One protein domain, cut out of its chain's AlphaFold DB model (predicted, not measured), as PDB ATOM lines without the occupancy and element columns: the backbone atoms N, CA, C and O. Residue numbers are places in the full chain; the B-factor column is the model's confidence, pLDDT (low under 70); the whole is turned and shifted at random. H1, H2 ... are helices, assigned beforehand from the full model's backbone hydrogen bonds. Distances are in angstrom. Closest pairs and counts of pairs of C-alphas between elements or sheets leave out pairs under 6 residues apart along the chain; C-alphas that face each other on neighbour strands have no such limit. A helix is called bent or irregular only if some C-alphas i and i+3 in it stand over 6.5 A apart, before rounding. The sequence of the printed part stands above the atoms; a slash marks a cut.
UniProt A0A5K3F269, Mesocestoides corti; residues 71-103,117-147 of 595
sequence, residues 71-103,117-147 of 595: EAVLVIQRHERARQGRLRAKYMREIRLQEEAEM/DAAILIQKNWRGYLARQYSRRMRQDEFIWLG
ATOM      1  N   GLU A  71     -23.244 -17.822 -37.908       78.56
ATOM      2  CA  GLU A  71     -23.755 -16.861 -36.928       78.56
ATOM      3  C   GLU A  71     -25.285 -16.859 -36.893       78.56
ATOM      4  O   GLU A  71     -25.869 -16.867 -35.809       78.56
ATOM      5  N   ALA A  72     -25.940 -16.940 -38.052       84.88
ATOM      6  CA  ALA A  72     -27.391 -17.043 -38.149       84.88
ATOM      7  C   ALA A  72     -27.911 -18.313 -37.451       84.88
ATOM      8  O   ALA A  72     -28.844 -18.237 -36.649       84.88
ATOM      9  N   VAL A  73     -27.266 -19.464 -37.672       84.56
ATOM     10  CA  VAL A  73     -27.599 -20.728 -36.994       84.56
ATOM     11  C   VAL A  73     -27.408 -20.609 -35.481       84.56
ATOM     12  O   VAL A  73     -28.292 -21.010 -34.723       84.56
ATOM     13  N   LEU A  74     -26.305 -20.015 -35.017       75.38
ATOM     14  CA  LEU A  74     -26.060 -19.809 -33.586       75.38
ATOM     15  C   LEU A  74     -27.114 -18.899 -32.946       75.38
ATOM     16  O   LEU A  74     -27.571 -19.180 -31.836       75.38
ATOM     17  N   VAL A  75     -27.525 -17.831 -33.632       79.12
ATOM     18  CA  VAL A  75     -28.598 -16.938 -33.174       79.12
ATOM     19  C   VAL A  75     -29.915 -17.709 -33.079       79.12
ATOM     20  O   VAL A  75     -30.537 -17.711 -32.016       79.12
ATOM     21  N   ILE A  76     -30.304 -18.445 -34.121       87.94
ATOM     22  CA  ILE A  76     -31.534 -19.252 -34.126       87.94
ATOM     23  C   ILE A  76     -31.523 -20.274 -32.979       87.94
ATOM     24  O   ILE A  76     -32.483 -20.354 -32.211       87.94
ATOM     25  N   GLN A  77     -30.418 -20.997 -32.782       81.62
ATOM     26  CA  GLN A  77     -30.280 -21.972 -31.696       81.62
ATOM     27  C   GLN A  77     -30.355 -21.333 -30.303       81.62
ATOM     28  O   GLN A  77     -30.910 -21.932 -29.379       81.62
ATOM     29  N   ARG A  78     -29.799 -20.127 -30.114       76.69
ATOM     30  CA  ARG A  78     -29.934 -19.379 -28.850       76.69
ATOM     31  C   ARG A  78     -31.386 -18.978 -28.604       76.69
ATOM     32  O   ARG A  78     -31.890 -19.172 -27.498       76.69
ATOM     33  N   HIS A  79     -32.071 -18.466 -29.625       81.44
ATOM     34  CA  HIS A  79     -33.471 -18.063 -29.521       81.44
ATOM     35  C   HIS A  79     -34.406 -19.252 -29.262       81.44
ATOM     36  O   HIS A  79     -35.305 -19.131 -28.427       81.44
ATOM     37  N   GLU A  80     -34.168 -20.408 -29.888       88.94
ATOM     38  CA  GLU A  80     -34.968 -21.616 -29.653       88.94
ATOM     39  C   GLU A  80     -34.731 -22.192 -28.252       88.94
ATOM     40  O   GLU A  80     -35.696 -22.479 -27.541       88.94
ATOM     41  N   ARG A  81     -33.477 -22.251 -27.776       79.38
ATOM     42  CA  ARG A  81     -33.184 -22.620 -26.377       79.38
ATOM     43  C   ARG A  81     -33.882 -21.686 -25.386       79.38
ATOM     44  O   ARG A  81     -34.484 -22.146 -24.415       79.38
ATOM     45  N   ALA A  82     -33.874 -20.379 -25.653       69.50
ATOM     46  CA  ALA A  82     -34.580 -19.402 -24.827       69.50
ATOM     47  C   ALA A  82     -36.108 -19.596 -24.867       69.50
ATOM     48  O   ALA A  82     -36.775 -19.477 -23.836       69.50
ATOM     49  N   ARG A  83     -36.678 -19.923 -26.034       89.12
ATOM     50  CA  ARG A  83     -38.109 -20.224 -26.189       89.12
ATOM     51  C   ARG A  83     -38.504 -21.463 -25.387       89.12
ATOM     52  O   ARG A  83     -39.456 -21.391 -24.614       89.12
ATOM     53  N   GLN A  84     -37.750 -22.556 -25.508       82.06
ATOM     54  CA  GLN A  84     -37.987 -23.789 -24.752       82.06
ATOM     55  C   GLN A  84     -37.870 -23.569 -23.241       82.06
ATOM     56  O   GLN A  84     -38.712 -24.053 -22.483       82.06
ATOM     57  N   GLY A  85     -36.885 -22.780 -22.797       77.00
ATOM     58  CA  GLY A  85     -36.747 -22.392 -21.392       77.00
ATOM     59  C   GLY A  85     -37.974 -21.643 -20.860       77.00
ATOM     60  O   GLY A  85     -38.486 -21.984 -19.793       77.00
ATOM     61  N   ARG A  86     -38.500 -20.674 -21.626       82.12
ATOM     62  CA  ARG A  86     -39.740 -19.955 -21.272       82.12
ATOM     63  C   ARG A  86     -40.953 -20.885 -21.220       82.12
ATOM     64  O   ARG A  86     -41.753 -20.774 -20.294       82.12
ATOM     65  N   LEU A  87     -41.075 -21.807 -22.176       85.00
ATOM     66  CA  LEU A  87     -42.198 -22.745 -22.245       85.00
ATOM     67  C   LEU A  87     -42.206 -23.709 -21.047       85.00
ATOM     68  O   LEU A  87     -43.231 -23.858 -20.388       85.00
ATOM     69  N   ARG A  88     -41.047 -24.289 -20.704       79.12
ATOM     70  CA  ARG A  88     -40.893 -25.155 -19.522       79.12
ATOM     71  C   ARG A  88     -41.198 -24.409 -18.226       79.12
ATOM     72  O   ARG A  88     -41.878 -24.948 -17.361       79.12
ATOM     73  N   ALA A  89     -40.728 -23.167 -18.091       76.62
ATOM     74  CA  ALA A  89     -41.020 -22.349 -16.916       76.62
ATOM     75  C   ALA A  89     -42.521 -22.053 -16.772       76.62
ATOM     76  O   ALA A  89     -43.035 -22.058 -15.654       76.62
ATOM     77  N   LYS A  90     -43.225 -21.824 -17.890       85.19
ATOM     78  CA  LYS A  90     -44.681 -21.649 -17.905       85.19
ATOM     79  C   LYS A  90     -45.399 -22.932 -17.475       85.19
ATOM     80  O   LYS A  90     -46.200 -22.877 -16.551       85.19
ATOM     81  N   TYR A  91     -45.027 -24.074 -18.050       85.25
ATOM     82  CA  TYR A  91     -45.630 -25.372 -17.737       85.25
ATOM     83  C   TYR A  91     -45.444 -25.775 -16.263       85.25
ATOM     84  O   TYR A  91     -46.397 -26.130 -15.581       85.25
ATOM     85  N   MET A  92     -44.235 -25.609 -15.713       74.00
ATOM     86  CA  MET A  92     -43.976 -25.882 -14.289       74.00
ATOM     87  C   MET A  92     -44.750 -24.945 -13.350       74.00
ATOM     88  O   MET A  92     -45.063 -25.312 -12.219       74.00
ATOM     89  N   ARG A  93     -45.057 -23.720 -13.795       77.75
ATOM     90  CA  ARG A  93     -45.889 -22.778 -13.039       77.75
ATOM     91  C   ARG A  93     -47.356 -23.200 -13.041       77.75
ATOM     92  O   ARG A  93     -48.008 -23.056 -12.015       77.75
ATOM     93  N   GLU A  94     -47.847 -23.702 -14.169       85.50
ATOM     94  CA  GLU A  94     -49.213 -24.219 -14.315       85.50
ATOM     95  C   GLU A  94     -49.429 -25.464 -13.448       85.50
ATOM     96  O   GLU A  94     -50.396 -25.487 -12.695       85.50
ATOM     97  N   ILE A  95     -48.483 -26.412 -13.441       81.75
ATOM     98  CA  ILE A  95     -48.518 -27.581 -12.541       81.75
ATOM     99  C   ILE A  95     -48.614 -27.137 -11.081       81.75
ATOM    100  O   ILE A  95     -49.469 -27.604 -10.342       81.75
ATOM    101  N   ARG A  96     -47.782 -26.175 -10.665       75.44
ATOM    102  CA  ARG A  96     -47.804 -25.672  -9.288       75.44
ATOM    103  C   ARG A  96     -49.129 -24.993  -8.922       75.44
ATOM    104  O   ARG A  96     -49.580 -25.118  -7.792       75.44
ATOM    105  N   LEU A  97     -49.735 -24.258  -9.855       78.62
ATOM    106  CA  LEU A  97     -51.044 -23.628  -9.653       78.62
ATOM    107  C   LEU A  97     -52.168 -24.667  -9.570       78.62
ATOM    108  O   LEU A  97     -53.086 -24.482  -8.779       78.62
ATOM    109  N   GLN A  98     -52.086 -25.746 -10.356       80.00
ATOM    110  CA  GLN A  98     -53.006 -26.881 -10.269       80.00
ATOM    111  C   GLN A  98     -52.856 -27.604  -8.932       80.00
ATOM    112  O   GLN A  98     -53.850 -27.756  -8.233       80.00
ATOM    113  N   GLU A  99     -51.630 -27.922  -8.508       75.75
ATOM    114  CA  GLU A  99     -51.364 -28.475  -7.175       75.75
ATOM    115  C   GLU A  99     -51.922 -27.557  -6.072       75.75
ATOM    116  O   GLU A  99     -52.603 -28.021  -5.166       75.75
ATOM    117  N   GLU A 100     -51.703 -26.240  -6.150       69.44
ATOM    118  CA  GLU A 100     -52.229 -25.263  -5.180       69.44
ATOM    119  C   GLU A 100     -53.767 -25.122  -5.206       69.44
ATOM    120  O   GLU A 100     -54.345 -24.684  -4.204       69.44
ATOM    121  N   ALA A 101     -54.427 -25.473  -6.317       71.56
ATOM    122  CA  ALA A 101     -55.883 -25.457  -6.485       71.56
ATOM    123  C   ALA A 101     -56.551 -26.784  -6.078       71.56
ATOM    124  O   ALA A 101     -57.667 -26.768  -5.566       71.56
ATOM    125  N   GLU A 102     -55.863 -27.912  -6.269       69.75
ATOM    126  CA  GLU A 102     -56.273 -29.252  -5.824       69.75
ATOM    127  C   GLU A 102     -56.102 -29.438  -4.306       69.75
ATOM    128  O   GLU A 102     -56.729 -30.310  -3.700       69.75
ATOM    129  N   MET A 103     -55.309 -28.579  -3.655       64.12
ATOM    130  CA  MET A 103     -55.275 -28.469  -2.197       64.12
ATOM    131  C   MET A 103     -56.645 -28.016  -1.668       64.12
ATOM    132  O   MET A 103     -57.069 -26.875  -1.860       64.12
ATOM    133  N   ASP A 117     -44.947 -27.887  13.512       76.31
ATOM    134  CA  ASP A 117     -45.434 -27.642  12.150       76.31
ATOM    135  C   ASP A 117     -44.856 -26.347  11.570       76.31
ATOM    136  O   ASP A 117     -44.443 -26.307  10.406       76.31
ATOM    137  N   ALA A 118     -44.742 -25.306  12.400       79.31
ATOM    138  CA  ALA A 118     -44.057 -24.070  12.042       79.31
ATOM    139  C   ALA A 118     -42.575 -24.332  11.713       79.31
ATOM    140  O   ALA A 118     -42.075 -23.856  10.691       79.31
ATOM    141  N   ALA A 119     -41.884 -25.153  12.515       82.94
ATOM    142  CA  ALA A 119     -40.504 -25.552  12.245       82.94
ATOM    143  C   ALA A 119     -40.368 -26.311  10.915       82.94
ATOM    144  O   ALA A 119     -39.460 -26.016  10.137       82.94
ATOM    145  N   ILE A 120     -41.287 -27.230  10.602       82.25
ATOM    146  CA  ILE A 120     -41.293 -27.968   9.328       82.25
ATOM    147  C   ILE A 120     -41.499 -27.018   8.139       82.25
ATOM    148  O   ILE A 120     -40.798 -27.133   7.131       82.25
ATOM    149  N   LEU A 121     -42.409 -26.045   8.245       79.12
ATOM    150  CA  LEU A 121     -42.641 -25.028   7.209       79.12
ATOM    151  C   LEU A 121     -41.404 -24.151   6.972       79.12
ATOM    152  O   LEU A 121     -41.005 -23.941   5.822       79.12
ATOM    153  N   ILE A 122     -40.764 -23.687   8.048       84.00
ATOM    154  CA  ILE A 122     -39.527 -22.900   7.977       84.00
ATOM    155  C   ILE A 122     -38.411 -23.731   7.335       84.00
ATOM    156  O   ILE A 122     -37.771 -23.272   6.389       84.00
ATOM    157  N   GLN A 123     -38.217 -24.977   7.774       86.62
ATOM    158  CA  GLN A 123     -37.207 -25.878   7.217       86.62
ATOM    159  C   GLN A 123     -37.467 -26.198   5.742       86.62
ATOM    160  O   GLN A 123     -36.527 -26.196   4.949       86.62
ATOM    161  N   LYS A 124     -38.723 -26.430   5.342       87.38
ATOM    162  CA  LYS A 124     -39.107 -26.662   3.941       87.38
ATOM    163  C   LYS A 124     -38.780 -25.446   3.075       87.38
ATOM    164  O   LYS A 124     -38.160 -25.591   2.019       87.38
ATOM    165  N   ASN A 125     -39.142 -24.248   3.529       86.12
ATOM    166  CA  ASN A 125     -38.858 -23.010   2.805       86.12
ATOM    167  C   ASN A 125     -37.357 -22.711   2.735       86.12
ATOM    168  O   ASN A 125     -36.870 -22.318   1.672       86.12
ATOM    169  N   TRP A 126     -36.620 -22.966   3.817       87.25
ATOM    170  CA  TRP A 126     -35.171 -22.803   3.881       87.25
ATOM    171  C   TRP A 126     -34.433 -23.796   2.977       87.25
ATOM    172  O   TRP A 126     -33.611 -23.388   2.159       87.25
ATOM    173  N   ARG A 127     -34.784 -25.087   3.026       90.38
ATOM    174  CA  ARG A 127     -34.245 -26.112   2.115       90.38
ATOM    175  C   ARG A 127     -34.562 -25.781   0.658       90.38
ATOM    176  O   ARG A 127     -33.686 -25.877  -0.195       90.38
ATOM    177  N   GLY A 128     -35.779 -25.312   0.373       87.44
ATOM    178  CA  GLY A 128     -36.155 -24.838  -0.958       87.44
ATOM    179  C   GLY A 128     -35.362 -23.603  -1.403       87.44
ATOM    180  O   GLY A 128     -34.993 -23.497  -2.572       87.44
ATOM    181  N   TYR A 129     -35.079 -22.668  -0.493       87.44
ATOM    182  CA  TYR A 129     -34.225 -21.510  -0.761       87.44
ATOM    183  C   TYR A 129     -32.787 -21.937  -1.075       87.44
ATOM    184  O   TYR A 129     -32.247 -21.510  -2.096       87.44
ATOM    185  N   LEU A 130     -32.211 -22.832  -0.266       87.56
ATOM    186  CA  LEU A 130     -30.876 -23.393  -0.480       87.56
ATOM    187  C   LEU A 130     -30.778 -24.145  -1.813       87.56
ATOM    188  O   LEU A 130     -29.845 -23.906  -2.575       87.56
ATOM    189  N   ALA A 131     -31.765 -24.980  -2.145       83.19
ATOM    190  CA  ALA A 131     -31.802 -25.693  -3.420       83.19
ATOM    191  C   ALA A 131     -31.863 -24.725  -4.615       83.19
ATOM    192  O   ALA A 131     -31.110 -24.870  -5.572       83.19
ATOM    193  N   ARG A 132     -32.697 -23.674  -4.546       84.12
ATOM    194  CA  ARG A 132     -32.764 -22.641  -5.598       84.12
ATOM    195  C   ARG A 132     -31.467 -21.839  -5.718       84.12
ATOM    196  O   ARG A 132     -31.076 -21.507  -6.834       84.12
ATOM    197  N   GLN A 133     -30.815 -21.521  -4.599       81.94
ATOM    198  CA  GLN A 133     -29.486 -20.899  -4.576       81.94
ATOM    199  C   GLN A 133     -28.450 -21.794  -5.265       81.94
ATOM    200  O   GLN A 133     -27.729 -21.330  -6.145       81.94
ATOM    201  N   TYR A 134     -28.436 -23.086  -4.940       80.50
ATOM    202  CA  TYR A 134     -27.526 -24.058  -5.540       80.50
ATOM    203  C   TYR A 134     -27.758 -24.222  -7.047       80.50
ATOM    204  O   TYR A 134     -26.818 -24.107  -7.826       80.50
ATOM    205  N   SER A 135     -29.010 -24.381  -7.493       75.81
ATOM    206  CA  SER A 135     -29.329 -24.463  -8.925       75.81
ATOM    207  C   SER A 135     -28.998 -23.176  -9.687       75.81
ATOM    208  O   SER A 135     -28.663 -23.238 -10.867       75.81
ATOM    209  N   ARG A 136     -29.098 -22.001  -9.045       78.06
ATOM    210  CA  ARG A 136     -28.651 -20.734  -9.646       78.06
ATOM    211  C   ARG A 136     -27.136 -20.707  -9.829       78.06
ATOM    212  O   ARG A 136     -26.708 -20.319 -10.908       78.06
ATOM    213  N   ARG A 137     -26.362 -21.152  -8.831       78.25
ATOM    214  CA  ARG A 137     -24.896 -21.268  -8.939       78.25
ATOM    215  C   ARG A 137     -24.487 -22.249 -10.026       78.25
ATOM    216  O   ARG A 137     -23.782 -21.853 -10.934       78.25
ATOM    217  N   MET A 138     -25.039 -23.461 -10.016       75.06
ATOM    218  CA  MET A 138     -24.750 -24.471 -11.040       75.06
ATOM    219  C   MET A 138     -25.025 -23.972 -12.462       75.06
ATOM    220  O   MET A 138     -24.237 -24.214 -13.367       75.06
ATOM    221  N   ARG A 139     -26.116 -23.221 -12.662       77.19
ATOM    222  CA  ARG A 139     -26.417 -22.604 -13.961       77.19
ATOM    223  C   ARG A 139     -25.394 -21.533 -14.353       77.19
ATOM    224  O   ARG A 139     -25.060 -21.429 -15.526       77.19
ATOM    225  N   GLN A 140     -24.936 -20.724 -13.398       71.75
ATOM    226  CA  GLN A 140     -23.873 -19.744 -13.638       71.75
ATOM    227  C   GLN A 140     -22.556 -20.441 -13.977       71.75
ATOM    228  O   GLN A 140     -21.921 -20.079 -14.959       71.75
ATOM    229  N   ASP A 141     -22.187 -21.485 -13.235       73.88
ATOM    230  CA  ASP A 141     -20.982 -22.276 -13.494       73.88
ATOM    231  C   ASP A 141     -21.034 -22.936 -14.883       73.88
ATOM    232  O   ASP A 141     -20.047 -22.928 -15.614       73.88
ATOM    233  N   GLU A 142     -22.203 -23.424 -15.307       73.56
ATOM    234  CA  GLU A 142     -22.424 -23.951 -16.657       73.56
ATOM    235  C   GLU A 142     -22.327 -22.854 -17.734       73.56
ATOM    236  O   GLU A 142     -21.702 -23.061 -18.774       73.56
ATOM    237  N   PHE A 143     -22.894 -21.663 -17.503       70.50
ATOM    238  CA  PHE A 143     -22.755 -20.528 -18.423       70.50
ATOM    239  C   PHE A 143     -21.313 -20.041 -18.555       70.50
ATOM    240  O   PHE A 143     -20.900 -19.674 -19.657       70.50
ATOM    241  N   ILE A 144     -20.559 -20.084 -17.459       69.69
ATOM    242  CA  ILE A 144     -19.125 -19.817 -17.420       69.69
ATOM    243  C   ILE A 144     -18.361 -20.872 -18.222       69.69
ATOM    244  O   ILE A 144     -17.555 -20.529 -19.085       69.69
ATOM    245  N   TRP A 145     -18.641 -22.154 -17.978       64.81
ATOM    246  CA  TRP A 145     -17.989 -23.266 -18.664       64.81
ATOM    247  C   TRP A 145     -18.250 -23.249 -20.177       64.81
ATOM    248  O   TRP A 145     -17.337 -23.460 -20.971       64.81
ATOM    249  N   LEU A 146     -19.474 -22.906 -20.590       68.75
ATOM    250  CA  LEU A 146     -19.861 -22.731 -21.995       68.75
ATOM    251  C   LEU A 146     -19.335 -21.426 -22.626       68.75
ATOM    252  O   LEU A 146     -19.591 -21.180 -23.806       68.75
ATOM    253  N   GLY A 147     -18.661 -20.562 -21.858       55.09
ATOM    254  CA  GLY A 147     -18.151 -19.266 -22.318       55.09
ATOM    255  C   GLY A 147     -19.241 -18.255 -22.697       55.09
ATOM    256  O   GLY A 147     -18.968 -17.293 -23.413       55.09
TER     257      GLY A 147
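AT A GLANCE: This is residues 71 to 103 and 117 to 147 of the 595 residues of a protein of Mesocestoides corti (UniProt A0A5K3F269). Two long helices, H1 and H2, lie side by side like the rails of an open frame, running in opposite senses with an empty gap between them. Their cut ends, at residues 103 and 117, are at the same end of this flat shape. The printed part has 64 residues with two named helices, H1 then H2, and no named strand; its class is all helix. It is extended, with a radius of gyration of the C-alphas of 16.9 A and spans of 55 by 28 by 6 A.

HOW THE PARTS SIT: H1, residues 71 to 102, has the N-to-C direction (-0.66, -0.21, 0.72). H2, residues 117 to 145, has the N-to-C direction (0.61, 0.12, -0.78). H1 and H2 are apart, with no C-alpha of the one within 8 A of the other. Residues 71 to 103, of which 71 to 102 belong to H1, stand free, and so do residues 117 to 147, of which 117 to 145 belong to H2. In both H1 and H2 every backbone O i to N i+4 pair is within hydrogen-bond range.

IN THESE COORDINATES: H1 has 32 residues and begins at C-alpha 71, at (-23.755, -16.861, -36.928); it measures 46.7 A from first to last C-alpha. H2 has 29 residues, from C-alpha 117 at (-45.434, -27.642, 12.150) to C-alpha 145 at (-17.989, -23.266, -18.664), 41.5 A. Neither helix is bent.

THE WHOLE: The two C-alphas farthest apart are those of Glu 71 and Asp 117, 54.7 A. The first and last printed C-alphas, of Glu 71 and Gly 147, are 15.8 A apart. The link from H1 to H2 is across the cut: residues 104 to 116 are not printed, and C-alphas 103 and 117 are 17.4 A apart. The mean pLDDT of the printed part is 79.1; residues 82, 100, 102 to 103 and 144 to 147 are under 70.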